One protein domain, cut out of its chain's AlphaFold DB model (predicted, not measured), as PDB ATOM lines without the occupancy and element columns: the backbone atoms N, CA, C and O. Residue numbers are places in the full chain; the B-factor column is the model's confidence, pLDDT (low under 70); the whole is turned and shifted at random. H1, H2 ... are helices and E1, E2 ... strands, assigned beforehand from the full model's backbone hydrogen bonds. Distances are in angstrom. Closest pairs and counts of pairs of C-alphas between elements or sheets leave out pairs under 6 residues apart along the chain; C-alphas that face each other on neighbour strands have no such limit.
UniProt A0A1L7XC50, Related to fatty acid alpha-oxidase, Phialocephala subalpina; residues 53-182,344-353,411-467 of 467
ATOM      1  N   HIS A  53     159.749 160.010 227.165       92.75
ATOM      2  CA  HIS A  53     160.017 160.708 225.913       92.75
ATOM      3  C   HIS A  53     159.600 162.174 226.028       92.75
ATOM      4  O   HIS A  53     158.501 162.483 226.492       92.75
ATOM      5  N   ASP A  54     160.475 163.075 225.584       93.94
ATOM      6  CA  ASP A  54     160.191 164.510 225.572       93.94
ATOM      7  C   ASP A  54     159.138 164.847 224.490       93.94
ATOM      8  O   ASP A  54     159.132 164.300 223.378       93.94
ATOM      9  N   GLY A  55     158.235 165.774 224.820       92.81
ATOM     10  CA  GLY A  55     157.269 166.369 223.894       92.81
ATOM     11  C   GLY A  55     157.919 167.294 222.856       92.81
ATOM     12  O   GLY A  55     157.288 167.668 221.860       92.81
ATOM     13  N   TYR A  56     159.194 167.628 223.046       93.75
ATOM     14  CA  TYR A  56     160.027 168.373 222.109       93.75
ATOM     15  C   TYR A  56     161.108 167.485 221.483       93.75
ATOM     16  O   TYR A  56     161.634 166.576 222.115       93.75
ATOM     17  N   ALA A  57     161.488 167.780 220.237       88.94
ATOM     18  CA  ALA A  57     162.623 167.120 219.583       88.94
ATOM     19  C   ALA A  57     163.988 167.570 220.150       88.94
ATOM     20  O   ALA A  57     165.002 166.910 219.942       88.94
ATOM     21  N   SER A  58     164.021 168.705 220.857       88.00
ATOM     22  CA  SER A  58     165.222 169.283 221.457       88.00
ATOM     23  C   SER A  58     164.905 169.869 222.830       88.00
ATOM     24  O   SER A  58     163.969 170.660 222.974       88.00
ATOM     25  N   GLY A  59     165.764 169.572 223.810       86.56
ATOM     26  CA  GLY A  59     165.693 170.141 225.157       86.56
ATOM     27  C   GLY A  59     165.936 171.655 225.215       86.56
ATOM     28  O   GLY A  59     165.702 172.265 226.251       86.56
ATOM     29  N   SER A  60     166.342 172.298 224.112       91.06
ATOM     30  CA  SER A  60     166.502 173.761 224.043       91.06
ATOM     31  C   SER A  60     165.219 174.527 224.381       91.06
ATOM     32  O   SER A  60     165.294 175.661 224.845       91.06
ATOM     33  N   GLN A  61     164.052 173.909 224.172       95.12
ATOM     34  CA  GLN A  61     162.751 174.499 224.508       95.12
ATOM     35  C   GLN A  61     162.519 174.614 226.018       95.12
ATOM     36  O   GLN A  61     161.694 175.409 226.451       95.12
ATOM     37  N   GLN A  62     163.288 173.887 226.833       96.06
ATOM     38  CA  GLN A  62     163.225 173.966 228.293       96.06
ATOM     39  C   GLN A  62     163.936 175.217 228.856       96.06
ATOM     40  O   GLN A  62     163.934 175.451 230.067       96.06
ATOM     41  N   GLY A  63     164.523 176.043 227.982       95.25
ATOM     42  CA  GLY A  63     165.231 177.266 228.347       95.25
ATOM     43  C   GLY A  63     166.618 177.014 228.941       95.25
ATOM     44  O   GLY A  63     167.073 175.882 229.081       95.25
ATOM     45  N   ASN A  64     167.312 178.103 229.268       95.31
ATOM     46  CA  ASN A  64     168.597 178.089 229.966       95.31
ATOM     47  C   ASN A  64     168.780 179.391 230.762       95.31
ATOM     48  O   ASN A  64     168.014 180.340 230.596       95.31
ATOM     49  N   THR A  65     169.822 179.458 231.588       92.75
ATOM     50  CA  THR A  65     170.099 180.597 232.481       92.75
ATOM     51  C   THR A  65     170.384 181.924 231.770       92.75
ATOM     52  O   THR A  65     170.264 182.977 232.394       92.75
ATOM     53  N   ILE A  66     170.751 181.898 230.484       93.12
ATOM     54  CA  ILE A  66     171.014 183.103 229.684       93.12
ATOM     55  C   ILE A  66     169.708 183.637 229.089       93.12
ATOM     56  O   ILE A  66     169.448 184.837 229.156       93.12
ATOM     57  N   GLY A  67     168.894 182.755 228.500       93.38
ATOM     58  CA  GLY A  67     167.619 183.117 227.877       93.38
ATOM     59  C   GLY A  67     166.512 183.412 228.890       93.38
ATOM     60  O   GLY A  67     165.703 184.306 228.673       93.38
ATOM     61  N   GLU A  68     166.517 182.707 230.021       94.88
ATOM     62  CA  GLU A  68     165.515 182.808 231.086       94.88
ATOM     63  C   GLU A  68     166.207 183.037 232.445       94.88
ATOM     64  O   GLU A  68     166.242 182.139 233.290       94.88
ATOM     65  N   PRO A  69     166.803 184.222 232.688       94.31
ATOM     66  CA  PRO A  69     167.467 184.499 233.955       94.31
ATOM     67  C   PRO A  69     166.447 184.647 235.094       94.31
ATOM     68  O   PRO A  69     165.441 185.354 234.967       94.31
ATOM     69  N   MET A  70     166.734 184.031 236.244       94.88
ATOM     70  CA  MET A  70     165.947 184.217 237.465       94.88
ATOM     71  C   MET A  70     166.109 185.658 237.966       94.88
ATOM     72  O   MET A  70     167.168 186.047 238.449       94.88
ATOM     73  N   LYS A  71     165.047 186.460 237.849       93.81
ATOM     74  CA  LYS A  71     165.038 187.860 238.314       93.81
ATOM     75  C   LYS A  71     164.770 187.983 239.812       93.81
ATOM     76  O   LYS A  71     165.257 188.912 240.447       93.81
ATOM     77  N   ASP A  72     163.991 187.054 240.353       94.00
ATOM     78  CA  ASP A  72     163.582 187.031 241.753       94.00
ATOM     79  C   ASP A  72     164.131 185.774 242.436       94.00
ATOM     80  O   ASP A  72     163.707 184.650 242.159       94.00
ATOM     81  N   HIS A  73     165.094 185.979 243.334       94.38
ATOM     82  CA  HIS A  73     165.807 184.907 244.022       94.38
ATOM     83  C   HIS A  73     164.964 184.204 245.093       94.38
ATOM     84  O   HIS A  73     165.395 183.168 245.605       94.38
ATOM     85  N   ARG A  74     163.757 184.696 245.422       94.12
ATOM     86  CA  ARG A  74     162.866 183.988 246.355       94.12
ATOM     87  C   ARG A  74     162.516 182.587 245.852       94.12
ATOM     88  O   ARG A  74     162.395 181.664 246.655       94.12
ATOM     89  N   PHE A  75     162.452 182.399 244.530       95.31
ATOM     90  CA  PHE A  75     162.130 181.118 243.894       95.31
ATOM     91  C   PHE A  75     163.217 180.047 244.042       95.31
ATOM     92  O   PHE A  75     162.949 178.885 243.768       95.31
ATOM     93  N   LEU A  76     164.399 180.381 244.575       94.94
ATOM     94  CA  LEU A  76     165.347 179.366 245.056       94.94
ATOM     95  C   LEU A  76     164.775 178.555 246.226       94.94
ATOM     96  O   LEU A  76     165.170 177.417 246.458       94.94
ATOM     97  N   ASN A  77     163.853 179.158 246.977       95.00
ATOM     98  CA  ASN A  77     163.255 178.582 248.170       95.00
ATOM     99  C   ASN A  77     161.726 178.663 248.141       95.00
ATOM    100  O   ASN A  77     161.109 178.476 249.183       95.00
ATOM    101  N   ALA A  78     161.092 178.956 247.011       96.62
ATOM    102  CA  ALA A  78     159.645 179.116 246.889       96.62
ATOM    103  C   ALA A  78     159.161 178.517 245.569       96.62
ATOM    104  O   ALA A  78     159.933 178.366 244.626       96.62
ATOM    105  N   ARG A  79     157.873 178.175 245.490       97.69
ATOM    106  CA  ARG A  79     157.281 177.688 244.239       97.69
ATOM    107  C   ARG A  79     156.873 178.883 243.387       97.69
ATOM    108  O   ARG A  79     156.026 179.664 243.808       97.69
ATOM    109  N   ASN A  80     157.470 179.014 242.205       97.81
ATOM    110  CA  ASN A  80     157.054 180.011 241.226       97.81
ATOM    111  C   ASN A  80     155.626 179.726 240.738       97.81
ATOM    112  O   ASN A  80     155.266 178.571 240.512       97.81
ATOM    113  N   SER A  81     154.822 180.771 240.569       96.94
ATOM    114  CA  SER A  81     153.402 180.645 240.231       96.94
ATOM    115  C   SER A  81     153.134 180.097 238.833       96.94
ATOM    116  O   SER A  81     152.141 179.402 238.650       96.94
ATOM    117  N   ASP A  82     154.028 180.346 237.877       96.44
ATOM    118  CA  ASP A  82     153.981 179.749 236.539       96.44
ATOM    119  C   ASP A  82     154.704 178.389 236.494       96.44
ATOM    120  O   ASP A  82     154.765 177.748 235.451       96.44
ATOM    121  N   GLY A  83     155.291 177.933 237.608       97.44
ATOM    122  CA  GLY A  83     156.062 176.688 237.686       97.44
ATOM    123  C   GLY A  83     157.492 176.787 237.141       97.44
ATOM    124  O   GLY A  83     158.161 175.762 237.008       97.44
ATOM    125  N   LYS A  84     157.979 177.996 236.831       97.62
ATOM    126  CA  LYS A  84     159.358 178.216 236.368       97.62
ATOM    127  C   LYS A  84     160.394 177.991 237.475       97.62
ATOM    128  O   LYS A  84     160.092 178.062 238.665       97.62
ATOM    129  N   PHE A  85     161.646 177.797 237.070       97.19
ATOM    130  CA  PHE A  85     162.839 177.783 237.929       97.19
ATOM    131  C   PHE A  85     162.911 176.673 238.989       97.19
ATOM    132  O   PHE A  85     163.744 176.745 239.888       97.19
ATOM    133  N   ASN A  86     162.083 175.630 238.884       96.19
ATOM    134  CA  ASN A  86     162.240 174.432 239.714       96.19
ATOM    135  C   ASN A  86     163.556 173.704 239.368       96.19
ATOM    136  O   ASN A  86     164.315 173.316 240.251       96.19
ATOM    137  N   SER A  87     163.884 173.633 238.070       95.25
ATOM    138  CA  SER A  87     165.257 173.404 237.614       95.25
ATOM    139  C   SER A  87     165.943 174.741 237.349       95.25
ATOM    140  O   SER A  87     165.416 175.588 236.628       95.25
ATOM    141  N   LEU A  88     167.134 174.922 237.921       93.81
ATOM    142  CA  LEU A  88     167.962 176.107 237.681       93.81
ATOM    143  C   LEU A  88     168.660 176.055 236.316       93.81
ATOM    144  O   LEU A  88     168.993 177.096 235.759       93.81
ATOM    145  N   GLU A  89     168.874 174.853 235.778       93.94
ATOM    146  CA  GLU A  89     169.514 174.645 234.475       93.94
ATOM    147  C   GLU A  89     168.511 174.736 233.322       93.94
ATOM    148  O   GLU A  89     168.845 175.275 232.268       93.94
ATOM    149  N   LEU A  90     167.284 174.249 233.546       96.31
ATOM    150  CA  LEU A  90     166.178 174.211 232.585       96.31
ATOM    151  C   LEU A  90     164.967 174.986 233.146       96.31
ATOM    152  O   LEU A  90     164.019 174.372 233.649       96.31
ATOM    153  N   PRO A  91     164.984 176.333 233.112       97.25
ATOM    154  CA  PRO A  91     164.031 177.169 233.844       97.25
ATOM    155  C   PRO A  91     162.563 176.999 233.453       97.25
ATOM    156  O   PRO A  91     161.692 177.325 234.260       97.25
ATOM    157  N   LEU A  92     162.277 176.531 232.236       97.81
ATOM    158  CA  LEU A  92     160.911 176.356 231.735       97.81
ATOM    159  C   LEU A  92     160.370 174.946 231.968       97.81
ATOM    160  O   LEU A  92     159.189 174.712 231.752       97.81
ATOM    161  N   MET A  93     161.194 174.004 232.429       97.38
ATOM    162  CA  MET A  93     160.776 172.615 232.598       97.38
ATOM    163  C   MET A  93     159.512 172.503 233.457       97.38
ATOM    164  O   MET A  93     159.484 172.961 234.603       97.38
ATOM    165  N   ALA A  94     158.475 171.882 232.884       96.94
ATOM    166  CA  ALA A  94     157.165 171.664 233.501       96.94
ATOM    167  C   ALA A  94     156.408 172.930 233.964       96.94
ATOM    168  O   ALA A  94     155.435 172.821 234.722       96.94
ATOM    169  N   CYS A  95     156.807 174.117 233.499       97.44
ATOM    170  CA  CYS A  95     156.037 175.338 233.710       97.44
ATOM    171  C   CYS A  95     154.744 175.328 232.874       97.44
ATOM    172  O   CYS A  95     154.597 174.544 231.929       97.44
ATOM    173  N   SER A  96     153.792 176.197 233.216       97.06
ATOM    174  CA  SER A  96     152.584 176.375 232.410       97.06
ATOM    175  C   SER A  96     152.952 176.803 230.983       97.06
ATOM    176  O   SER A  96     153.892 177.568 230.753       97.06
ATOM    177  N   GLY A  97     152.248 176.252 229.998       95.88
ATOM    178  CA  GLY A  97     152.491 176.469 228.573       95.88
ATOM    179  C   GLY A  97     153.507 175.522 227.924       95.88
ATOM    180  O   GLY A  97     153.698 175.618 226.712       95.88
ATOM    181  N   MET A  98     154.133 174.606 228.670       97.38
ATOM    182  CA  MET A  98     155.034 173.593 228.100       97.38
ATOM    183  C   MET A  98     154.282 172.388 227.543       97.38
ATOM    184  O   MET A  98     153.184 172.064 227.994       97.38
ATOM    185  N   ARG A  99     154.875 171.705 226.556       97.31
ATOM    186  CA  ARG A  99     154.286 170.486 225.993       97.31
ATOM    187  C   ARG A  99     154.231 169.352 227.011       97.31
ATOM    188  O   ARG A  99     155.131 169.205 227.839       97.31
ATOM    189  N   PHE A 100     153.205 168.516 226.892       97.06
ATOM    190  CA  PHE A 100     153.207 167.208 227.538       97.06
ATOM    191  C   PHE A 100     154.252 166.296 226.889       97.06
ATOM    192  O   PHE A 100     154.483 166.351 225.676       97.06
ATOM    193  N   GLY A 101     154.881 165.458 227.709       95.69
ATOM    194  CA  GLY A 101     155.739 164.374 227.244       95.69
ATOM    195  C   GLY A 101     154.933 163.183 226.729       95.69
ATOM    196  O   GLY A 101     153.705 163.224 226.631       95.69
ATOM    197  N   ARG A 102     155.635 162.086 226.441       93.69
ATOM    198  CA  ARG A 102     155.027 160.801 226.075       93.69
ATOM    199  C   ARG A 102     155.634 159.647 226.855       93.69
ATOM    200  O   ARG A 102     156.827 159.652 227.164       93.69
ATOM    201  N   ASN A 103     154.829 158.618 227.101       92.19
ATOM    202  CA  ASN A 103     155.304 157.318 227.569       92.19
ATOM    203  C   ASN A 103     155.549 156.312 226.443       92.19
ATOM    204  O   ASN A 103     156.175 155.275 226.684       92.19
ATOM    205  N   PHE A 104     155.126 156.626 225.217       89.81
ATOM    206  CA  PHE A 104     155.446 155.843 224.029       89.81
ATOM    207  C   PHE A 104     156.286 156.624 223.007       89.81
ATOM    208  O   PHE A 104     156.140 157.839 222.860       89.81
ATOM    209  N   PRO A 105     157.158 155.942 222.241       87.69
ATOM    210  CA  PRO A 105     157.900 156.583 221.164       87.69
ATOM    211  C   PRO A 105     156.974 157.142 220.077       87.69
ATOM    212  O   PRO A 105     156.043 156.454 219.651       87.69
ATOM    213  N   ARG A 106     157.334 158.301 219.502       86.81
ATOM    214  CA  ARG A 106     156.556 159.014 218.464       86.81
ATOM    215  C   ARG A 106     156.045 158.141 217.316       86.81
ATOM    216  O   ARG A 106     154.938 158.319 216.830       86.81
ATOM    217  N   LYS A 107     156.824 157.141 216.889       86.31
ATOM    218  CA  LYS A 107     156.417 156.208 215.818       86.31
ATOM    219  C   LYS A 107     155.089 155.486 216.100       86.31
ATOM    220  O   LYS A 107     154.434 155.078 215.144       86.31
ATOM    221  N   TYR A 108     154.721 155.323 217.372       86.75
ATOM    222  CA  TYR A 108     153.471 154.705 217.813       86.75
ATOM    223  C   TYR A 108     152.391 155.715 218.200       86.75
ATOM    224  O   TYR A 108     151.262 155.290 218.406       86.75
ATOM    225  N   THR A 109     152.710 157.011 218.262       89.25
ATOM    226  CA  THR A 109     151.795 158.062 218.729       89.25
ATOM    227  C   THR A 109     151.365 159.011 217.604       89.25
ATOM    228  O   THR A 109     151.263 160.227 217.783       89.25
ATOM    229  N   GLN A 110     151.215 158.476 216.391       90.19
ATOM    230  CA  GLN A 110     150.802 159.271 215.234       90.19
ATOM    231  C   GLN A 110     149.314 159.596 215.333       90.19
ATOM    232  O   GLN A 110     148.507 158.718 215.638       90.19
ATOM    233  N   LYS A 111     148.954 160.848 215.034       88.75
ATOM    234  CA  LYS A 111     147.551 161.258 214.973       88.75
ATOM    235  C   LYS A 111     146.864 160.539 213.795       88.75
ATOM    236  O   LYS A 111     147.361 160.657 212.672       88.75
ATOM    237  N   PRO A 112     145.746 159.820 214.015       86.56
ATOM    238  CA  PRO A 112     144.961 159.229 212.937       86.56
ATOM    239  C   PRO A 112     144.389 160.294 211.997       86.56
ATOM    240  O   PRO A 112     144.224 161.461 212.367       86.56
ATOM    241  N   THR A 113     144.042 159.888 210.780       85.69
ATOM    242  CA  THR A 113     143.260 160.731 209.867       85.69
ATOM    243  C   THR A 113     141.868 161.012 210.438       85.69
ATOM    244  O   THR A 113     141.376 160.273 211.289       85.69
ATOM    245  N   GLU A 114     141.200 162.068 209.962       80.38
ATOM    246  CA  GLU A 114     139.845 162.385 210.434       80.38
ATOM    247  C   GLU A 114     138.864 161.234 210.187       80.38
ATOM    248  O   GLU A 114     138.061 160.946 211.061       80.38
ATOM    249  N   GLU A 115     138.969 160.523 209.061       78.94
ATOM    250  CA  GLU A 115     138.140 159.342 208.787       78.94
ATOM    251  C   GLU A 115     138.356 158.238 209.838       78.94
ATOM    252  O   GLU A 115     137.397 157.684 210.372       78.94
ATOM    253  N   GLU A 116     139.612 157.970 210.207       79.81
ATOM    254  CA  GLU A 116     139.979 156.965 211.212       79.81
ATOM    255  C   GLU A 116     139.554 157.340 212.641       79.81
ATOM    256  O   GLU A 116     139.387 156.454 213.482       79.81
ATOM    257  N   LEU A 117     139.320 158.626 212.935       78.75
ATOM    258  CA  LEU A 117     138.771 159.036 214.233       78.75
ATOM    259  C   LEU A 117     137.382 158.430 214.473       78.75
ATOM    260  O   LEU A 117     137.035 158.179 215.628       78.75
ATOM    261  N   TRP A 118     136.623 158.129 213.414       71.81
ATOM    262  CA  TRP A 118     135.236 157.659 213.494       71.81
ATOM    263  C   TRP A 118     135.080 156.132 213.434       71.81
ATOM    264  O   TRP A 118     134.054 155.604 213.859       71.81
ATOM    265  N   THR A 119     136.067 155.399 212.909       56.31
ATOM    266  CA  THR A 119     135.889 153.998 212.466       56.31
ATOM    267  C   THR A 119     135.907 152.948 213.575       56.31
ATOM    268  O   THR A 119     135.452 151.825 213.356       56.31
ATOM    269  N   CYS A 120     136.372 153.278 214.780       45.12
ATOM    270  CA  CYS A 120     136.425 152.315 215.880       45.12
ATOM    271  C   CYS A 120     135.314 152.546 216.915       45.12
ATOM    272  O   CYS A 120     135.259 153.597 217.557       45.12
ATOM    273  N   ARG A 121     134.496 151.514 217.158       39.41
ATOM    274  CA  ARG A 121     133.775 151.339 218.427       39.41
ATOM    275  C   ARG A 121     134.789 150.845 219.453       39.41
ATOM    276  O   ARG A 121     135.191 149.690 219.396       39.41
ATOM    277  N   VAL A 122     135.255 151.729 220.329       34.81
ATOM    278  CA  VAL A 122     136.035 151.311 221.498       34.81
ATOM    279  C   VAL A 122     135.064 151.245 222.662       34.81
ATOM    280  O   VAL A 122     134.394 152.226 222.979       34.81
ATOM    281  N   GLU A 123     134.947 150.059 223.243       30.61
ATOM    282  CA  GLU A 123     134.285 149.860 224.522       30.61
ATOM    283  C   GLU A 123     135.162 150.512 225.603       30.61
ATOM    284  O   GLU A 123     136.291 150.092 225.824       30.61
ATOM    285  N   ALA A 124     134.633 151.598 226.175       29.22
ATOM    286  CA  ALA A 124     134.947 152.214 227.466       29.22
ATOM    287  C   ALA A 124     136.425 152.412 227.869       29.22
ATOM    288  O   ALA A 124     137.068 151.495 228.359       29.22
ATOM    289  N   VAL A 125     136.885 153.673 227.859       30.53
ATOM    290  CA  VAL A 125     137.847 154.226 228.841       30.53
ATOM    291  C   VAL A 125     137.475 155.705 229.069       30.53
ATOM    292  O   VAL A 125     137.045 156.368 228.128       30.53
ATOM    293  N   ILE A 126     137.473 156.189 230.319       30.92
ATOM    294  CA  ILE A 126     136.487 157.185 230.799       30.92
ATOM    295  C   ILE A 126     137.075 158.158 231.828       30.92
ATOM    296  O   ILE A 126     137.279 157.675 232.925       30.92
ATOM    297  N   GLY A 127     137.229 159.487 231.629       31.73
ATOM    298  CA  GLY A 127     137.568 160.399 232.751       31.73
ATOM    299  C   GLY A 127     138.203 161.787 232.621       31.73
ATOM    300  O   GLY A 127     138.122 162.452 231.599       31.73
ATOM    301  N   ILE A 128     138.769 162.248 233.749       32.09
ATOM    302  CA  ILE A 128     138.656 163.632 234.235       32.09
ATOM    303  C   ILE A 128     139.963 164.415 234.060       32.09
ATOM    304  O   ILE A 128     140.881 164.258 234.860       32.09
ATOM    305  N   ALA A 129     140.019 165.297 233.057       36.62
ATOM    306  CA  ALA A 129     140.806 166.537 233.065       36.62
ATOM    307  C   ALA A 129     140.691 167.302 231.732       36.62
ATOM    308  O   ALA A 129     140.795 166.702 230.660       36.62
ATOM    309  N   ASP A 130     140.583 168.635 231.796       50.59
ATOM    310  CA  ASP A 130     140.740 169.520 230.632       50.59
ATOM    311  C   ASP A 130     141.893 170.510 230.872       50.59
ATOM    312  O   ASP A 130     141.733 171.546 231.518       50.59
ATOM    313  N   PHE A 131     143.089 170.137 230.408       52.91
ATOM    314  CA  PHE A 131     144.355 170.859 230.618       52.91
ATOM    315  C   PHE A 131     144.879 171.559 229.357       52.91
ATOM    316  O   PHE A 131     146.036 171.976 229.299       52.91
ATOM    317  N   TRP A 132     144.060 171.638 228.313       70.75
ATOM    318  CA  TRP A 132     144.524 171.926 226.962       70.75
ATOM    319  C   TRP A 132     143.985 173.245 226.447       70.75
ATOM    320  O   TRP A 132     142.873 173.658 226.774       70.75
ATOM    321  N   TYR A 133     144.745 173.880 225.561       63.50
ATOM    322  CA  TYR A 133     144.181 174.936 224.736       63.50
ATOM    323  C   TYR A 133     143.210 174.330 223.721       63.50
ATOM    324  O   TYR A 133     143.510 173.330 223.066       63.50
ATOM    325  N   GLN A 134     142.053 174.964 223.567       68.31
ATOM    326  CA  GLN A 134     141.079 174.607 222.543       68.31
ATOM    327  C   GLN A 134     141.337 175.411 221.261       68.31
ATOM    328  O   GLN A 134     141.838 176.539 221.295       68.31
ATOM    329  N   SER A 135     141.051 174.793 220.119       68.25
ATOM    330  CA  SER A 135     141.080 175.434 218.806       68.25
ATOM    331  C   SER A 135     139.749 176.130 218.520       68.25
ATOM    332  O   SER A 135     138.713 175.754 219.064       68.25
ATOM    333  N   ASN A 136     139.768 177.097 217.601       77.69
ATOM    334  CA  ASN A 136     138.545 177.650 217.012       77.69
ATOM    335  C   ASN A 136     137.935 176.708 215.956       77.69
ATOM    336  O   ASN A 136     136.806 176.916 215.525       77.69
ATOM    337  N   GLU A 137     138.686 175.696 215.515       84.75
ATOM    338  CA  GLU A 137     138.171 174.626 214.661       84.75
ATOM    339  C   GLU A 137     137.326 173.650 215.478       84.75
ATOM    340  O   GLU A 137     137.678 173.299 216.607       84.75
ATOM    341  N   VAL A 138     136.237 173.170 214.881       86.19
ATOM    342  CA  VAL A 138     135.246 172.305 215.525       86.19
ATOM    343  C   VAL A 138     135.113 171.011 214.722       86.19
ATOM    344  O   VAL A 138     135.169 171.023 213.494       86.19
ATOM    345  N   TYR A 139     134.998 169.883 215.416       85.50
ATOM    346  CA  TYR A 139     134.517 168.632 214.843       85.50
ATOM    347  C   TYR A 139     132.994 168.596 214.899       85.50
ATOM    348  O   TYR A 139     132.432 168.787 215.975       85.50
ATOM    349  N   ASP A 140     132.356 168.261 213.782       86.81
ATOM    350  CA  ASP A 140     130.944 167.886 213.753       86.81
ATOM    351  C   ASP A 140     130.859 166.364 213.855       86.81
ATOM    352  O   ASP A 140     130.920 165.644 212.856       86.81
ATOM    353  N   ILE A 141     130.812 165.859 215.088       86.31
ATOM    354  CA  ILE A 141     130.851 164.418 215.341       86.31
ATOM    355  C   ILE A 141     129.532 163.809 214.850       86.31
ATOM    356  O   ILE A 141     128.465 164.241 215.304       86.31
ATOM    357  N   PRO A 142     129.573 162.820 213.938       83.12
ATOM    358  CA  PRO A 142     128.367 162.237 213.375       83.12
ATOM    359  C   PRO A 142     127.603 161.438 214.431       83.12
ATOM    360  O   PRO A 142     128.187 160.684 215.209       83.12
ATOM    361  N   ILE A 143     126.280 161.570 214.412       83.44
ATOM    362  CA  ILE A 143     125.381 160.853 215.313       83.44
ATOM    363  C   ILE A 143     124.733 159.674 214.564       83.44
ATOM    364  O   ILE A 143     124.375 159.817 213.389       83.44
ATOM    365  N   PRO A 144     124.575 158.492 215.198       81.44
ATOM    366  CA  PRO A 144     123.916 157.351 214.569       81.44
ATOM    367  C   PRO A 144     122.483 157.664 214.091       81.44
ATOM    368  O   PRO A 144     121.753 158.395 214.764       81.44
ATOM    369  N   PRO A 145     122.024 157.076 212.968       79.75
ATOM    370  CA  PRO A 145     120.655 157.268 212.498       79.75
ATOM    371  C   PRO A 145     119.614 156.862 213.552       79.75
ATOM    372  O   PRO A 145     119.645 155.740 214.056       79.75
ATOM    373  N   GLY A 146     118.663 157.756 213.835       78.50
ATOM    374  CA  GLY A 146     117.565 157.514 214.781       78.50
ATOM    375  C   GLY A 146     117.850 157.911 216.232       78.50
ATOM    376  O   GLY A 146     116.964 157.756 217.070       78.50
ATOM    377  N   ASP A 147     119.039 158.434 216.534       82.50
ATOM    378  CA  ASP A 147     119.324 159.057 217.827       82.50
ATOM    379  C   ASP A 147     118.633 160.433 217.939       82.50
ATOM    380  O   ASP A 147     118.427 161.129 216.942       82.50
ATOM    381  N   ALA A 148     118.262 160.820 219.158       82.56
ATOM    382  CA  ALA A 148     117.565 162.070 219.456       82.56
ATOM    383  C   ALA A 148     118.515 163.258 219.703       82.56
ATOM    384  O   ALA A 148     118.064 164.305 220.175       82.56
ATOM    385  N   TRP A 149     119.817 163.107 219.424       84.25
ATOM    386  CA  TRP A 149     120.805 164.163 219.636       84.25
ATOM    387  C   TRP A 149     120.412 165.476 218.936       84.25
ATOM    388  O   TRP A 149     120.037 165.457 217.755       84.25
ATOM    389  N   PRO A 150     120.526 166.633 219.616       78.06
ATOM    390  CA  PRO A 150     120.200 167.920 219.014       78.06
ATOM    391  C   PRO A 150     120.959 168.138 217.696       78.06
ATOM    392  O   PRO A 150     122.170 167.960 217.633       78.06
ATOM    393  N   ASN A 151     120.244 168.538 216.642       78.50
ATOM    394  CA  ASN A 151     120.785 168.871 215.313       78.50
ATOM    395  C   ASN A 151     121.458 167.725 214.525       78.50
ATOM    396  O   ASN A 151     121.935 167.969 213.419       78.50
ATOM    397  N   GLY A 152     121.467 166.485 215.032       83.12
ATOM    398  CA  GLY A 152     122.009 165.316 214.322       83.12
ATOM    399  C   GLY A 152     123.543 165.236 214.247       83.12
ATOM    400  O   GLY A 152     124.068 164.363 213.557       83.12
ATOM    401  N   TYR A 153     124.261 166.116 214.949       85.31
ATOM    402  CA  TYR A 153     125.715 166.073 215.138       85.31
ATOM    403  C   TYR A 153     126.088 166.655 216.510       85.31
ATOM    404  O   TYR A 153     125.336 167.451 217.075       85.31
ATOM    405  N   MET A 154     127.250 166.279 217.051       88.00
ATOM    406  CA  MET A 154     127.790 166.865 218.284       88.00
ATOM    407  C   MET A 154     128.994 167.763 217.962       88.00
ATOM    408  O   MET A 154     130.050 167.233 217.606       88.00
ATOM    409  N   PRO A 155     128.876 169.100 218.085       87.62
ATOM    410  CA  PRO A 155     130.008 169.996 217.890       87.62
ATOM    411  C   PRO A 155     131.013 169.841 219.037       87.62
ATOM    412  O   PRO A 155     130.649 169.873 220.213       87.62
ATOM    413  N   LEU A 156     132.296 169.704 218.705       86.75
ATOM    414  CA  LEU A 156     133.379 169.623 219.684       86.75
ATOM    415  C   LEU A 156     134.615 170.402 219.206       86.75
ATOM    416  O   LEU A 156     135.218 170.011 218.205       86.75
ATOM    417  N   PRO A 157     135.052 171.462 219.910       89.00
ATOM    418  CA  PRO A 157     136.294 172.161 219.581       89.00
ATOM    419  C   PRO A 157     137.493 171.210 219.551       89.00
ATOM    420  O   PRO A 157     137.632 170.352 220.424       89.00
ATOM    421  N   ARG A 158     138.389 171.352 218.577       89.94
ATOM    422  CA  ARG A 158     139.608 170.528 218.490       89.94
ATOM    423  C   ARG A 158     140.579 170.874 219.620       89.94
ATOM    424  O   ARG A 158     140.615 172.014 220.084       89.94
ATOM    425  N   THR A 159     141.398 169.917 220.048       91.12
ATOM    426  CA  THR A 159     142.556 170.222 220.900       91.12
ATOM    427  C   THR A 159     143.543 171.006 220.041       91.12
ATOM    428  O   THR A 159     143.906 170.544 218.961       91.12
ATOM    429  N   LYS A 160     143.973 172.190 220.485       93.44
ATOM    430  CA  LYS A 160     144.894 173.045 219.726       93.44
ATOM    431  C   LYS A 160     146.305 172.443 219.741       93.44
ATOM    432  O   LYS A 160     146.917 172.421 220.813       93.44
ATOM    433  N   PRO A 161     146.848 171.996 218.592       94.12
ATOM    434  CA  PRO A 161     148.250 171.617 218.511       94.12
ATOM    435  C   PRO A 161     149.147 172.823 218.786       94.12
ATOM    436  O   PRO A 161     148.789 173.965 218.483       94.12
ATOM    437  N   ASP A 162     150.315 172.566 219.355       95.31
ATOM    438  CA  ASP A 162     151.370 173.564 219.445       95.31
ATOM    439  C   ASP A 162     151.949 173.882 218.055       95.31
ATOM    440  O   ASP A 162     151.709 173.171 217.077       95.31
ATOM    441  N   GLU A 163     152.733 174.952 217.971       94.56
ATOM    442  CA  GLU A 163     153.489 175.297 216.769       94.56
ATOM    443  C   GLU A 163     154.374 174.124 216.328       94.56
ATOM    444  O   GLU A 163     154.972 173.447 217.161       94.56
ATOM    445  N   THR A 164     154.486 173.884 215.020       95.75
ATOM    446  CA  THR A 164     155.382 172.859 214.466       95.75
ATOM    447  C   THR A 164     156.835 173.299 214.652       95.75
ATOM    448  O   THR A 164     157.311 174.174 213.928       95.75
ATOM    449  N   LEU A 165     157.548 172.691 215.604       94.75
ATOM    450  CA  LEU A 165     158.945 173.026 215.926       94.75
ATOM    451  C   LEU A 165     159.948 172.048 215.297       94.75
ATOM    452  O   LEU A 165     161.132 172.360 215.193       94.75
ATOM    453  N   ASP A 166     159.477 170.877 214.870       94.06
ATOM    454  CA  ASP A 166     160.254 169.838 214.195       94.06
ATOM    455  C   ASP A 166     159.385 169.141 213.125       94.06
ATOM    456  O   ASP A 166     158.173 169.018 213.326       94.06
ATOM    457  N   PRO A 167     159.939 168.643 211.997       93.31
ATOM    458  CA  PRO A 167     159.154 167.938 210.977       93.31
ATOM    459  C   PRO A 167     158.349 166.740 211.502       93.31
ATOM    460  O   PRO A 167     157.318 166.391 210.921       93.31
ATOM    461  N   SER A 168     158.785 166.105 212.595       89.69
ATOM    462  CA  SER A 168     158.040 165.017 213.235       89.69
ATOM    463  C   SER A 168     156.710 165.469 213.853       89.69
ATOM    464  O   SER A 168     155.782 164.658 213.922       89.69
ATOM    465  N   ASP A 169     156.569 166.750 214.219       93.56
ATOM    466  CA  ASP A 169     155.335 167.310 214.789       93.56
ATOM    467  C   ASP A 169     154.174 167.304 213.777       93.56
ATOM    468  O   ASP A 169     153.012 167.294 214.171       93.56
ATOM    469  N   ILE A 170     154.458 167.225 212.468       91.75
ATOM    470  CA  ILE A 170     153.422 167.140 211.423       91.75
ATOM    471  C   ILE A 170     152.579 165.867 211.584       91.75
ATOM    472  O   ILE A 170     151.371 165.888 211.365       91.75
ATOM    473  N   LYS A 171     153.215 164.747 211.956       90.31
ATOM    474  CA  LYS A 171     152.536 163.453 212.159       90.31
ATOM    475  C   LYS A 171     152.208 163.173 213.621       90.31
ATOM    476  O   LYS A 171     151.268 162.432 213.902       90.31
ATOM    477  N   CYS A 172     153.003 163.719 214.537       92.56
ATOM    478  CA  CYS A 172     152.862 163.537 215.979       92.56
ATOM    479  C   CYS A 172     152.819 164.915 216.648       92.56
ATOM    480  O   CYS A 172     153.837 165.338 217.201       92.56
ATOM    481  N   PRO A 173     151.695 165.645 216.558       94.12
ATOM    482  CA  PRO A 173     151.629 166.993 217.093       94.12
ATOM    483  C   PRO A 173     151.908 167.007 218.598       94.12
ATOM    484  O   PRO A 173     151.472 166.122 219.337       94.12
ATOM    485  N   GLY A 174     152.653 168.018 219.041       94.50
ATOM    486  CA  GLY A 174     152.801 168.328 220.457       94.50
ATOM    487  C   GLY A 174     151.646 169.200 220.932       94.50
ATOM    488  O   GLY A 174     151.106 169.993 220.162       94.50
ATOM    489  N   TYR A 175     151.293 169.094 222.205       95.50
ATOM    490  CA  TYR A 175     150.209 169.868 222.795       95.50
ATOM    491  C   TYR A 175     150.675 170.478 224.116       95.50
ATOM    492  O   TYR A 175     151.392 169.832 224.881       95.50
ATOM    493  N   LYS A 176     150.287 171.729 224.381       95.94
ATOM    494  CA  LYS A 176     150.704 172.486 225.572       95.94
ATOM    495  C   LYS A 176     149.774 172.250 226.758       95.94
ATOM    496  O   LYS A 176     148.556 172.322 226.605       95.94
ATOM    497  N   ASN A 177     150.368 172.070 227.934       94.75
ATOM    498  CA  ASN A 177     149.685 172.085 229.219       94.75
ATOM    499  C   ASN A 177     149.405 173.522 229.646       94.75
ATOM    500  O   ASN A 177     150.324 174.328 229.747       94.75
ATOM    501  N   THR A 178     148.147 173.860 229.905       93.31
ATOM    502  CA  THR A 178     147.768 175.182 230.424       93.31
ATOM    503  C   THR A 178     148.102 175.334 231.909       93.31
ATOM    504  O   THR A 178     148.209 176.457 232.401       93.31
ATOM    505  N   ASN A 179     148.311 174.220 232.614       93.88
ATOM    506  CA  ASN A 179     148.687 174.176 234.020       93.88
ATOM    507  C   ASN A 179     150.166 173.844 234.212       93.88
ATOM    508  O   ASN A 179     150.837 173.318 233.324       93.88
ATOM    509  N   THR A 180     150.674 174.133 235.407       96.94
ATOM    510  CA  THR A 180     151.984 173.636 235.827       96.94
ATOM    511  C   THR A 180     151.927 172.114 235.979       96.94
ATOM    512  O   THR A 180     150.966 171.561 236.512       96.94
ATOM    513  N   ALA A 181     152.953 171.405 235.502       97.00
ATOM    514  CA  ALA A 181     153.024 169.943 235.636       97.00
ATOM    515  C   ALA A 181     153.632 169.506 236.985       97.00
ATOM    516  O   ALA A 181     153.672 168.320 237.322       97.00
ATOM    517  N   TRP A 182     154.146 170.464 237.759       97.62
ATOM    518  CA  TRP A 182     154.669 170.239 239.097       97.62
ATOM    519  C   TRP A 182     153.557 169.953 240.098       97.62
ATOM    520  O   TRP A 182     152.473 170.522 240.033       97.62
ATOM    521  N   SER A 344     157.947 166.286 232.682       96.94
ATOM    522  CA  SER A 344     156.624 166.697 232.225       96.94
ATOM    523  C   SER A 344     155.607 165.642 232.667       96.94
ATOM    524  O   SER A 344     155.968 164.493 232.934       96.94
ATOM    525  N   LEU A 345     154.332 166.025 232.743       96.75
ATOM    526  CA  LEU A 345     153.257 165.038 232.648       96.75
ATOM    527  C   LEU A 345     153.106 164.629 231.181       96.75
ATOM    528  O   LEU A 345     153.458 165.391 230.278       96.75
ATOM    529  N   THR A 346     152.595 163.428 230.949       95.94
ATOM    530  CA  THR A 346     152.474 162.848 229.611       95.94
ATOM    531  C   THR A 346     151.029 162.821 229.134       95.94
ATOM    532  O   THR A 346     150.093 162.928 229.926       95.94
ATOM    533  N   GLU A 347     150.843 162.685 227.828       94.25
ATOM    534  CA  GLU A 347     149.519 162.487 227.226       94.25
ATOM    535  C   GLU A 347     148.865 161.200 227.748       94.25
ATOM    536  O   GLU A 347     147.725 161.220 228.212       94.25
ATOM    537  N   GLU A 348     149.648 160.123 227.850       91.94
ATOM    538  CA  GLU A 348     149.216 158.844 228.407       91.94
ATOM    539  C   GLU A 348     148.789 158.988 229.875       91.94
ATOM    540  O   GLU A 348     147.839 158.338 230.311       91.94
ATOM    541  N   PHE A 349     149.458 159.855 230.654       92.81
ATOM    542  CA  PHE A 349     149.062 160.146 232.035       92.81
ATOM    543  C   PHE A 349     147.654 160.745 232.090       92.81
ATOM    544  O   PHE A 349     146.859 160.339 232.936       92.81
ATOM    545  N   VAL A 350     147.318 161.661 231.176       90.75
ATOM    546  CA  VAL A 350     145.958 162.212 231.073       90.75
ATOM    547  C   VAL A 350     144.964 161.100 230.743       90.75
ATOM    548  O   VAL A 350     143.935 161.000 231.408       90.75
ATOM    549  N   SER A 351     145.286 160.235 229.779       89.44
ATOM    550  CA  SER A 351     144.404 159.150 229.340       89.44
ATOM    551  C   SER A 351     144.184 158.064 230.393       89.44
ATOM    552  O   SER A 351     143.074 157.566 230.504       89.44
ATOM    553  N   VAL A 352     145.166 157.709 231.228       88.00
ATOM    554  CA  VAL A 352     144.944 156.711 232.304       88.00
ATOM    555  C   VAL A 352     144.304 157.300 233.563       88.00
ATOM    556  O   VAL A 352     143.724 156.561 234.357       88.00
ATOM    557  N   TYR A 353     144.366 158.623 233.749       88.56
ATOM    558  CA  TYR A 353     143.609 159.333 234.792       88.56
ATOM    559  C   TYR A 353     142.190 159.681 234.372       88.56
ATOM    560  O   TYR A 353     141.408 160.255 235.140       88.56
ATOM    561  N   ALA A 411     132.553 151.898 240.326       91.19
ATOM    562  CA  ALA A 411     133.673 151.033 239.967       91.19
ATOM    563  C   ALA A 411     134.181 151.357 238.552       91.19
ATOM    564  O   ALA A 411     133.398 151.677 237.658       91.19
ATOM    565  N   ILE A 412     135.490 151.240 238.321       89.31
ATOM    566  CA  ILE A 412     136.077 151.398 236.981       89.31
ATOM    567  C   ILE A 412     135.893 150.079 236.226       89.31
ATOM    568  O   ILE A 412     136.776 149.226 236.211       89.31
ATOM    569  N   THR A 413     134.707 149.887 235.652       87.12
ATOM    570  CA  THR A 413     134.352 148.701 234.866       87.12
ATOM    571  C   THR A 413     133.576 149.099 233.618       87.12
ATOM    572  O   THR A 413     132.948 150.160 233.561       87.12
ATOM    573  N   ASN A 414     133.551 148.203 232.632       85.44
ATOM    574  CA  ASN A 414     132.654 148.335 231.489       85.44
ATOM    575  C   ASN A 414     131.198 148.489 231.954       85.44
ATOM    576  O   ASN A 414     130.812 147.997 233.016       85.44
ATOM    577  N   PHE A 415     130.393 149.172 231.139       87.00
ATOM    578  CA  PHE A 415     128.973 149.434 231.407       87.00
ATOM    579  C   PHE A 415     128.690 150.204 232.713       87.00
ATOM    580  O   PHE A 415     127.581 150.126 233.229       87.00
ATOM    581  N   ASN A 416     129.662 150.976 233.217       91.38
ATOM    582  CA  ASN A 416     129.518 151.814 234.414       91.38
ATOM    583  C   ASN A 416     129.881 153.297 234.157       91.38
ATOM    584  O   ASN A 416     130.483 153.959 235.001       91.38
ATOM    585  N   TYR A 417     129.590 153.822 232.959       90.50
ATOM    586  CA  TYR A 417     129.708 155.261 232.660       90.50
ATOM    587  C   TYR A 417     128.458 155.985 233.195       90.50
ATOM    588  O   TYR A 417     127.356 155.543 232.855       90.50
ATOM    589  N   PRO A 418     128.581 157.081 233.971       92.88
ATOM    590  CA  PRO A 418     127.424 157.793 234.517       92.88
ATOM    591  C   PRO A 418     126.470 158.281 233.427       92.88
ATOM    592  O   PRO A 418     126.900 158.845 232.415       92.88
ATOM    593  N   ASN A 419     125.169 158.087 233.625       90.19
ATOM    594  CA  ASN A 419     124.165 158.389 232.608       90.19
ATOM    595  C   ASN A 419     124.125 159.884 232.287       90.19
ATOM    596  O   ASN A 419     124.057 160.257 231.115       90.19
ATOM    597  N   PHE A 420     124.241 160.738 233.308       90.75
ATOM    598  CA  PHE A 420     124.203 162.191 233.123       90.75
ATOM    599  C   PHE A 420     125.383 162.717 232.287       90.75
ATOM    600  O   PHE A 420     125.265 163.743 231.624       90.75
ATOM    601  N   LEU A 421     126.519 162.012 232.262       92.38
ATOM    602  CA  LEU A 421     127.680 162.416 231.467       92.38
ATOM    603  C   LEU A 421     127.570 162.038 229.983       92.38
ATOM    604  O   LEU A 421     128.299 162.586 229.159       92.38
ATOM    605  N   ARG A 422     126.655 161.128 229.627       87.94
ATOM    606  CA  ARG A 422     126.348 160.795 228.227       87.94
ATOM    607  C   ARG A 422     125.489 161.866 227.550       87.94
ATOM    608  O   ARG A 422     125.362 161.864 226.333       87.94
ATOM    609  N   HIS A 423     124.893 162.758 228.339       87.81
ATOM    610  CA  HIS A 423     124.109 163.903 227.886       87.81
ATOM    611  C   HIS A 423     124.343 165.081 228.844       87.81
ATOM    612  O   HIS A 423     123.432 165.582 229.502       87.81
ATOM    613  N   LEU A 424     125.597 165.513 228.950       89.56
ATOM    614  CA  LEU A 424     125.991 166.583 229.853       89.56
ATOM    615  C   LEU A 424     125.697 167.941 229.219       89.56
ATOM    616  O   LEU A 424     126.291 168.290 228.199       89.56
ATOM    617  N   THR A 425     124.830 168.733 229.851       88.31
ATOM    618  CA  THR A 425     124.668 170.151 229.500       88.31
ATOM    619  C   THR A 425     125.630 170.993 230.326       88.31
ATOM    620  O   THR A 425     125.530 171.046 231.551       88.31
ATOM    621  N   THR A 426     126.559 171.665 229.661       85.06
ATOM    622  CA  THR A 426     127.555 172.532 230.298       85.06
ATOM    623  C   THR A 426     127.124 174.007 230.283       85.06
ATOM    624  O   THR A 426     126.273 174.395 229.480       85.06
ATOM    625  N   PRO A 427     127.701 174.870 231.145       83.69
ATOM    626  CA  PRO A 427     127.315 176.287 231.236       83.69
ATOM    627  C   PRO A 427     127.482 177.108 229.950       83.69
ATOM    628  O   PRO A 427     126.839 178.142 229.799       83.69
ATOM    629  N   ASP A 428     128.318 176.651 229.018       82.38
ATOM    630  CA  ASP A 428     128.480 177.234 227.679       82.38
ATOM    631  C   ASP A 428     127.304 176.927 226.726       82.38
ATOM    632  O   ASP A 428     127.336 177.318 225.559       82.38
ATOM    633  N   GLY A 429     126.275 176.221 227.203       84.06
ATOM    634  CA  GLY A 429     125.083 175.855 226.441       84.06
ATOM    635  C   GLY A 429     125.275 174.660 225.507       84.06
ATOM    636  O   GLY A 429     124.355 174.325 224.764       84.06
ATOM    637  N   GLN A 430     126.444 174.012 225.526       84.19
ATOM    638  CA  GLN A 430     126.699 172.825 224.717       84.19
ATOM    639  C   GLN A 430     126.223 171.555 225.426       84.19
ATOM    640  O   GLN A 430     126.290 171.433 226.651       84.19
ATOM    641  N   VAL A 431     125.771 170.594 224.623       88.00
ATOM    642  CA  VAL A 431     125.450 169.237 225.066       88.00
ATOM    643  C   VAL A 431     126.569 168.310 224.617       88.00
ATOM    644  O   VAL A 431     126.940 168.316 223.441       88.00
ATOM    645  N   ARG A 432     127.111 167.523 225.548       87.50
ATOM    646  CA  ARG A 432     128.255 166.640 225.305       87.50
ATOM    647  C   ARG A 432     127.988 165.228 225.806       87.50
ATOM    648  O   ARG A 432     127.504 165.042 226.917       87.50
ATOM    649  N   ASP A 433     128.375 164.242 225.004       90.25
ATOM    650  CA  ASP A 433     128.598 162.875 225.464       90.25
ATOM    651  C   ASP A 433     130.072 162.742 225.840       90.25
ATOM    652  O   ASP A 433     130.945 162.631 224.974       90.25
ATOM    653  N   MET A 434     130.355 162.764 227.139       90.25
ATOM    654  CA  MET A 434     131.725 162.707 227.633       90.25
ATOM    655  C   MET A 434     132.421 161.384 227.308       90.25
ATOM    656  O   MET A 434     133.637 161.383 227.144       90.25
ATOM    657  N   GLY A 435     131.687 160.279 227.135       87.56
ATOM    658  CA  GLY A 435     132.285 159.011 226.711       87.56
ATOM    659  C   GLY A 435     132.796 159.075 225.276       87.56
ATOM    660  O   GLY A 435     133.910 158.636 224.985       87.56
ATOM    661  N   THR A 436     132.020 159.702 224.391       86.88
ATOM    662  CA  THR A 436     132.448 159.982 223.017       86.88
ATOM    663  C   THR A 436     133.624 160.963 222.991       86.88
ATOM    664  O   THR A 436     134.592 160.746 222.258       86.88
ATOM    665  N   VAL A 437     133.581 162.019 223.814       89.19
ATOM    666  CA  VAL A 437     134.676 162.998 223.925       89.19
ATOM    667  C   VAL A 437     135.968 162.326 224.394       89.19
ATOM    668  O   VAL A 437     136.998 162.533 223.757       89.19
ATOM    669  N   ASP A 438     135.934 161.514 225.452       88.12
ATOM    670  CA  ASP A 438     137.114 160.840 226.010       88.12
ATOM    671  C   ASP A 438     137.837 159.995 224.947       88.12
ATOM    672  O   ASP A 438     139.029 160.196 224.695       88.12
ATOM    673  N   ILE A 439     137.095 159.136 224.237       85.88
ATOM    674  CA  ILE A 439     137.639 158.278 223.172       85.88
ATOM    675  C   ILE A 439     138.212 159.115 222.026       85.88
ATOM    676  O   ILE A 439     139.283 158.803 221.492       85.88
ATOM    677  N   LEU A 440     137.503 160.171 221.620       88.50
ATOM    678  CA  LEU A 440     137.962 161.039 220.544       88.50
ATOM    679  C   LEU A 440     139.249 161.761 220.929       88.50
ATOM    680  O   LEU A 440     140.143 161.850 220.092       88.50
ATOM    681  N   ARG A 441     139.369 162.261 222.164       90.94
ATOM    682  CA  ARG A 441     140.561 162.994 222.615       90.94
ATOM    683  C   ARG A 441     141.803 162.123 222.636       90.94
ATOM    684  O   ARG A 441     142.846 162.586 222.181       90.94
ATOM    685  N   ASP A 442     141.690 160.885 223.099       90.06
ATOM    686  CA  ASP A 442     142.821 159.956 223.099       90.06
ATOM    687  C   ASP A 442     143.296 159.700 221.653       90.06
ATOM    688  O   ASP A 442     144.481 159.825 221.344       90.06
ATOM    689  N   ARG A 443     142.368 159.480 220.709       88.56
ATOM    690  CA  ARG A 443     142.720 159.332 219.283       88.56
ATOM    691  C   ARG A 443     143.285 160.607 218.675       88.56
ATOM    692  O   ARG A 443     144.301 160.561 217.991       88.56
ATOM    693  N   GLU A 444     142.633 161.744 218.905       90.69
ATOM    694  CA  GLU A 444     143.038 163.051 218.386       90.69
ATOM    695  C   GLU A 444     144.483 163.366 218.767       90.69
ATOM    696  O   GLU A 444     145.210 163.942 217.958       90.69
ATOM    697  N   ARG A 445     144.889 162.963 219.972       92.19
ATOM    698  CA  ARG A 445     146.231 163.168 220.512       92.19
ATOM    699  C   ARG A 445     147.161 161.999 220.224       92.19
ATOM    700  O   ARG A 445     148.263 161.979 220.748       92.19
ATOM    701  N   GLY A 446     146.784 161.057 219.365       89.62
ATOM    702  CA  GLY A 446     147.662 159.975 218.931       89.62
ATOM    703  C   GLY A 446     148.026 159.000 220.047       89.62
ATOM    704  O   GLY A 446     149.138 158.488 220.054       89.62
ATOM    705  N   GLU A 447     147.135 158.747 221.002       86.06
ATOM    706  CA  GLU A 447     147.358 157.701 222.000       86.06
ATOM    707  C   GLU A 447     147.375 156.310 221.348       86.06
ATOM    708  O   GLU A 447     146.470 155.980 220.565       86.06
ATOM    709  N   PRO A 448     148.382 155.460 221.630       80.81
ATOM    710  CA  PRO A 448     148.427 154.130 221.048       80.81
ATOM    711  C   PRO A 448     147.262 153.271 221.545       80.81
ATOM    712  O   PRO A 448     147.002 153.170 222.745       80.81
ATOM    713  N   VAL A 449     146.611 152.556 220.625       71.25
ATOM    714  CA  VAL A 449     145.568 151.584 220.985       71.25
ATOM    715  C   VAL A 449     146.152 150.419 221.805       71.25
ATOM    716  O   VAL A 449     147.279 149.998 221.527       71.25
ATOM    717  N   PRO A 450     145.408 149.817 222.755       63.09
ATOM    718  CA  PRO A 450     145.923 148.761 223.644       63.09
ATOM    719  C   PRO A 450     146.527 147.539 222.928       63.09
ATOM    720  O   PRO A 450     147.402 146.841 223.446       63.09
ATOM    721  N   THR A 451     146.093 147.267 221.696       59.47
ATOM    722  CA  THR A 451     146.614 146.163 220.879       59.47
ATOM    723  C   THR A 451     147.983 146.462 220.266       59.47
ATOM    724  O   THR A 451     148.671 145.521 219.850       59.47
ATOM    725  N   ALA A 452     148.419 147.727 220.254       59.38
ATOM    726  CA  ALA A 452     149.635 148.173 219.596       59.38
ATOM    727  C   ALA A 452     150.886 147.442 220.125       59.38
ATOM    728  O   ALA A 452     150.993 147.149 221.322       59.38
ATOM    729  N   PRO A 453     151.893 147.195 219.263       59.16
ATOM    730  CA  PRO A 453     153.189 146.663 219.688       59.16
ATOM    731  C   PRO A 453     153.887 147.517 220.756       59.16
ATOM    732  O   PRO A 453     154.753 147.014 221.461       59.16
ATOM    733  N   ALA A 454     153.501 148.790 220.888       59.16
ATOM    734  CA  ALA A 454     153.991 149.718 221.902       59.16
ATOM    735  C   ALA A 454     153.796 149.200 223.342       59.16
ATOM    736  O   ALA A 454     154.656 149.423 224.188       59.16
ATOM    737  N   TYR A 455     152.735 148.425 223.592       62.34
ATOM    738  CA  TYR A 455     152.458 147.793 224.885       62.34
ATOM    739  C   TYR A 455     153.182 146.446 225.071       62.34
ATOM    740  O   TYR A 455     152.946 145.741 226.043       62.34
ATOM    741  N   ALA A 456     154.057 146.010 224.156       56.09
ATOM    742  CA  ALA A 456     154.670 144.678 224.247       56.09
ATOM    743  C   ALA A 456     155.546 144.474 225.500       56.09
ATOM    744  O   ALA A 456     155.601 143.357 226.013       56.09
ATOM    745  N   SER A 457     156.188 145.525 226.026       51.41
ATOM    746  CA  SER A 457     156.924 145.455 227.299       51.41
ATOM    747  C   SER A 457     155.989 145.270 228.499       51.41
ATOM    748  O   SER A 457     156.337 144.555 229.436       51.41
ATOM    749  N   THR A 458     154.772 145.823 228.447       54.81
ATOM    750  CA  THR A 458     153.749 145.657 229.490       54.81
ATOM    751  C   THR A 458     152.920 144.383 229.316       54.81
ATOM    752  O   THR A 458     152.441 143.848 230.308       54.81
ATOM    753  N   LYS A 459     152.825 143.805 228.108       51.44
ATOM    754  CA  LYS A 459     152.172 142.499 227.852       51.44
ATOM    755  C   LYS A 459     152.842 141.323 228.580       51.44
ATOM    756  O   LYS A 459     152.199 140.307 228.823       51.44
ATOM    757  N   ASN A 460     154.112 141.455 228.972       46.53
ATOM    758  CA  ASN A 460     154.791 140.468 229.824       46.53
ATOM    759  C   ASN A 460     154.370 140.553 231.304       46.53
ATOM    760  O   ASN A 460     154.693 139.659 232.088       46.53
ATOM    761  N   LEU A 461     153.599 141.574 231.689       48.75
ATOM    762  CA  LEU A 461     152.836 141.603 232.933       48.75
ATOM    763  C   LEU A 461     151.537 140.816 232.712       48.75
ATOM    764  O   LEU A 461     150.450 141.393 232.678       48.75
ATOM    765  N   ARG A 462     151.630 139.486 232.551       40.53
ATOM    766  CA  ARG A 462     150.441 138.620 232.657       40.53
ATOM    767  C   ARG A 462     149.704 139.033 233.931       40.53
ATOM    768  O   ARG A 462     150.296 139.023 235.007       40.53
ATOM    769  N   GLY A 463     148.461 139.483 233.800       38.34
ATOM    770  CA  GLY A 463     147.702 140.082 234.900       38.34
ATOM    771  C   GLY A 463     146.876 141.314 234.538       38.34
ATOM    772  O   GLY A 463     145.976 141.642 235.301       38.34
ATOM    773  N   ALA A 464     147.144 141.959 233.396       36.38
ATOM    774  CA  ALA A 464     146.255 142.979 232.830       36.38
ATOM    775  C   ALA A 464     145.107 142.377 231.989       36.38
ATOM    776  O   ALA A 464     144.081 143.018 231.820       36.38
ATOM    777  N   ASP A 465     145.236 141.127 231.532       33.56
ATOM    778  CA  ASP A 465     144.255 140.440 230.668       33.56
ATOM    779  C   ASP A 465     142.993 139.936 231.411       33.56
ATOM    780  O   ASP A 465     142.344 138.990 230.965       33.56
ATOM    781  N   GLY A 466     142.687 140.483 232.590       31.34
ATOM    782  CA  GLY A 466     141.660 139.957 233.498       31.34
ATOM    783  C   GLY A 466     140.719 140.994 234.102       31.34
ATOM    784  O   GLY A 466     140.055 140.660 235.082       31.34
ATOM    785  N   TRP A 467     140.678 142.209 233.554       28.55
ATOM    786  CA  TRP A 467     139.742 143.259 233.957       28.55
ATOM    787  C   TRP A 467     138.875 143.686 232.782       28.55
ATOM    788  O   TRP A 467     139.449 143.898 231.690       28.55
TER     789      TRP A 467
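Overview. This is residues 53 to 182, 344 to 353 and 411 to 467 of the 467 residues of the protein "Related to fatty acid alpha-oxidase" of Phialocephala subalpina (UniProt A0A1L7XC50). This body has little regular structure: H7 packs on strand E2 of the E1-E2 hairpin, which lies at one edge, long loops reach away from them to H1 and H2 at the far end, and residues 460 to 466 stick out. The 197 printed residues run H1 H2 H3 E1 E2 H4 H5 H6 H7 H8, the strands antiparallel, the class mixed, with 62 in named elements. It is only just compact, close to loose, radius of gyration of the C-alphas 19.2 A, spanning 62 by 45 by 37 A.

Along the chain. Find C-alpha 59 at (165.693, 170.141, 225.157), beginning H1, 59 to 62; then come H2, 73 to 76, H3, 114 to 118, E1, 134 to 142, 20.0 A, and E2, 153 to 159, 18.3 A. Next find H4, 167 to 170, H5, 347 to 352, H6, 419 to 423, H7, 434 to 444, 14.6 A, and H8, 453 to 459, ending at (152.172, 142.499, 227.852).

Arrangement. In the hairpin, N 139 and O 156 are within hydrogen-bond range, 2.8 A. H6 touches H7, closest C-alphas Leu 421 and Met 434, 5.6 A. H1, H2, H4, H5 and H8 touch no helix. Every O i to N i+4 pair is within range in H5 and H7; H3 and H6 each have 0 of 1 but 2 of 2 i+3 pairs, H8 1 of 3 and 2 of 4; H1, H2 and H4 are too short.

Size, cuts and confidence. Cuts lie between C-alphas 182 and 344, 8.0 A, and 353 and 411, 13.9 A. Links H2 to H3 and H3 to E1 are long. See pLDDT under 70 at residues 119 to 131, 133 to 135 and 450 to 467.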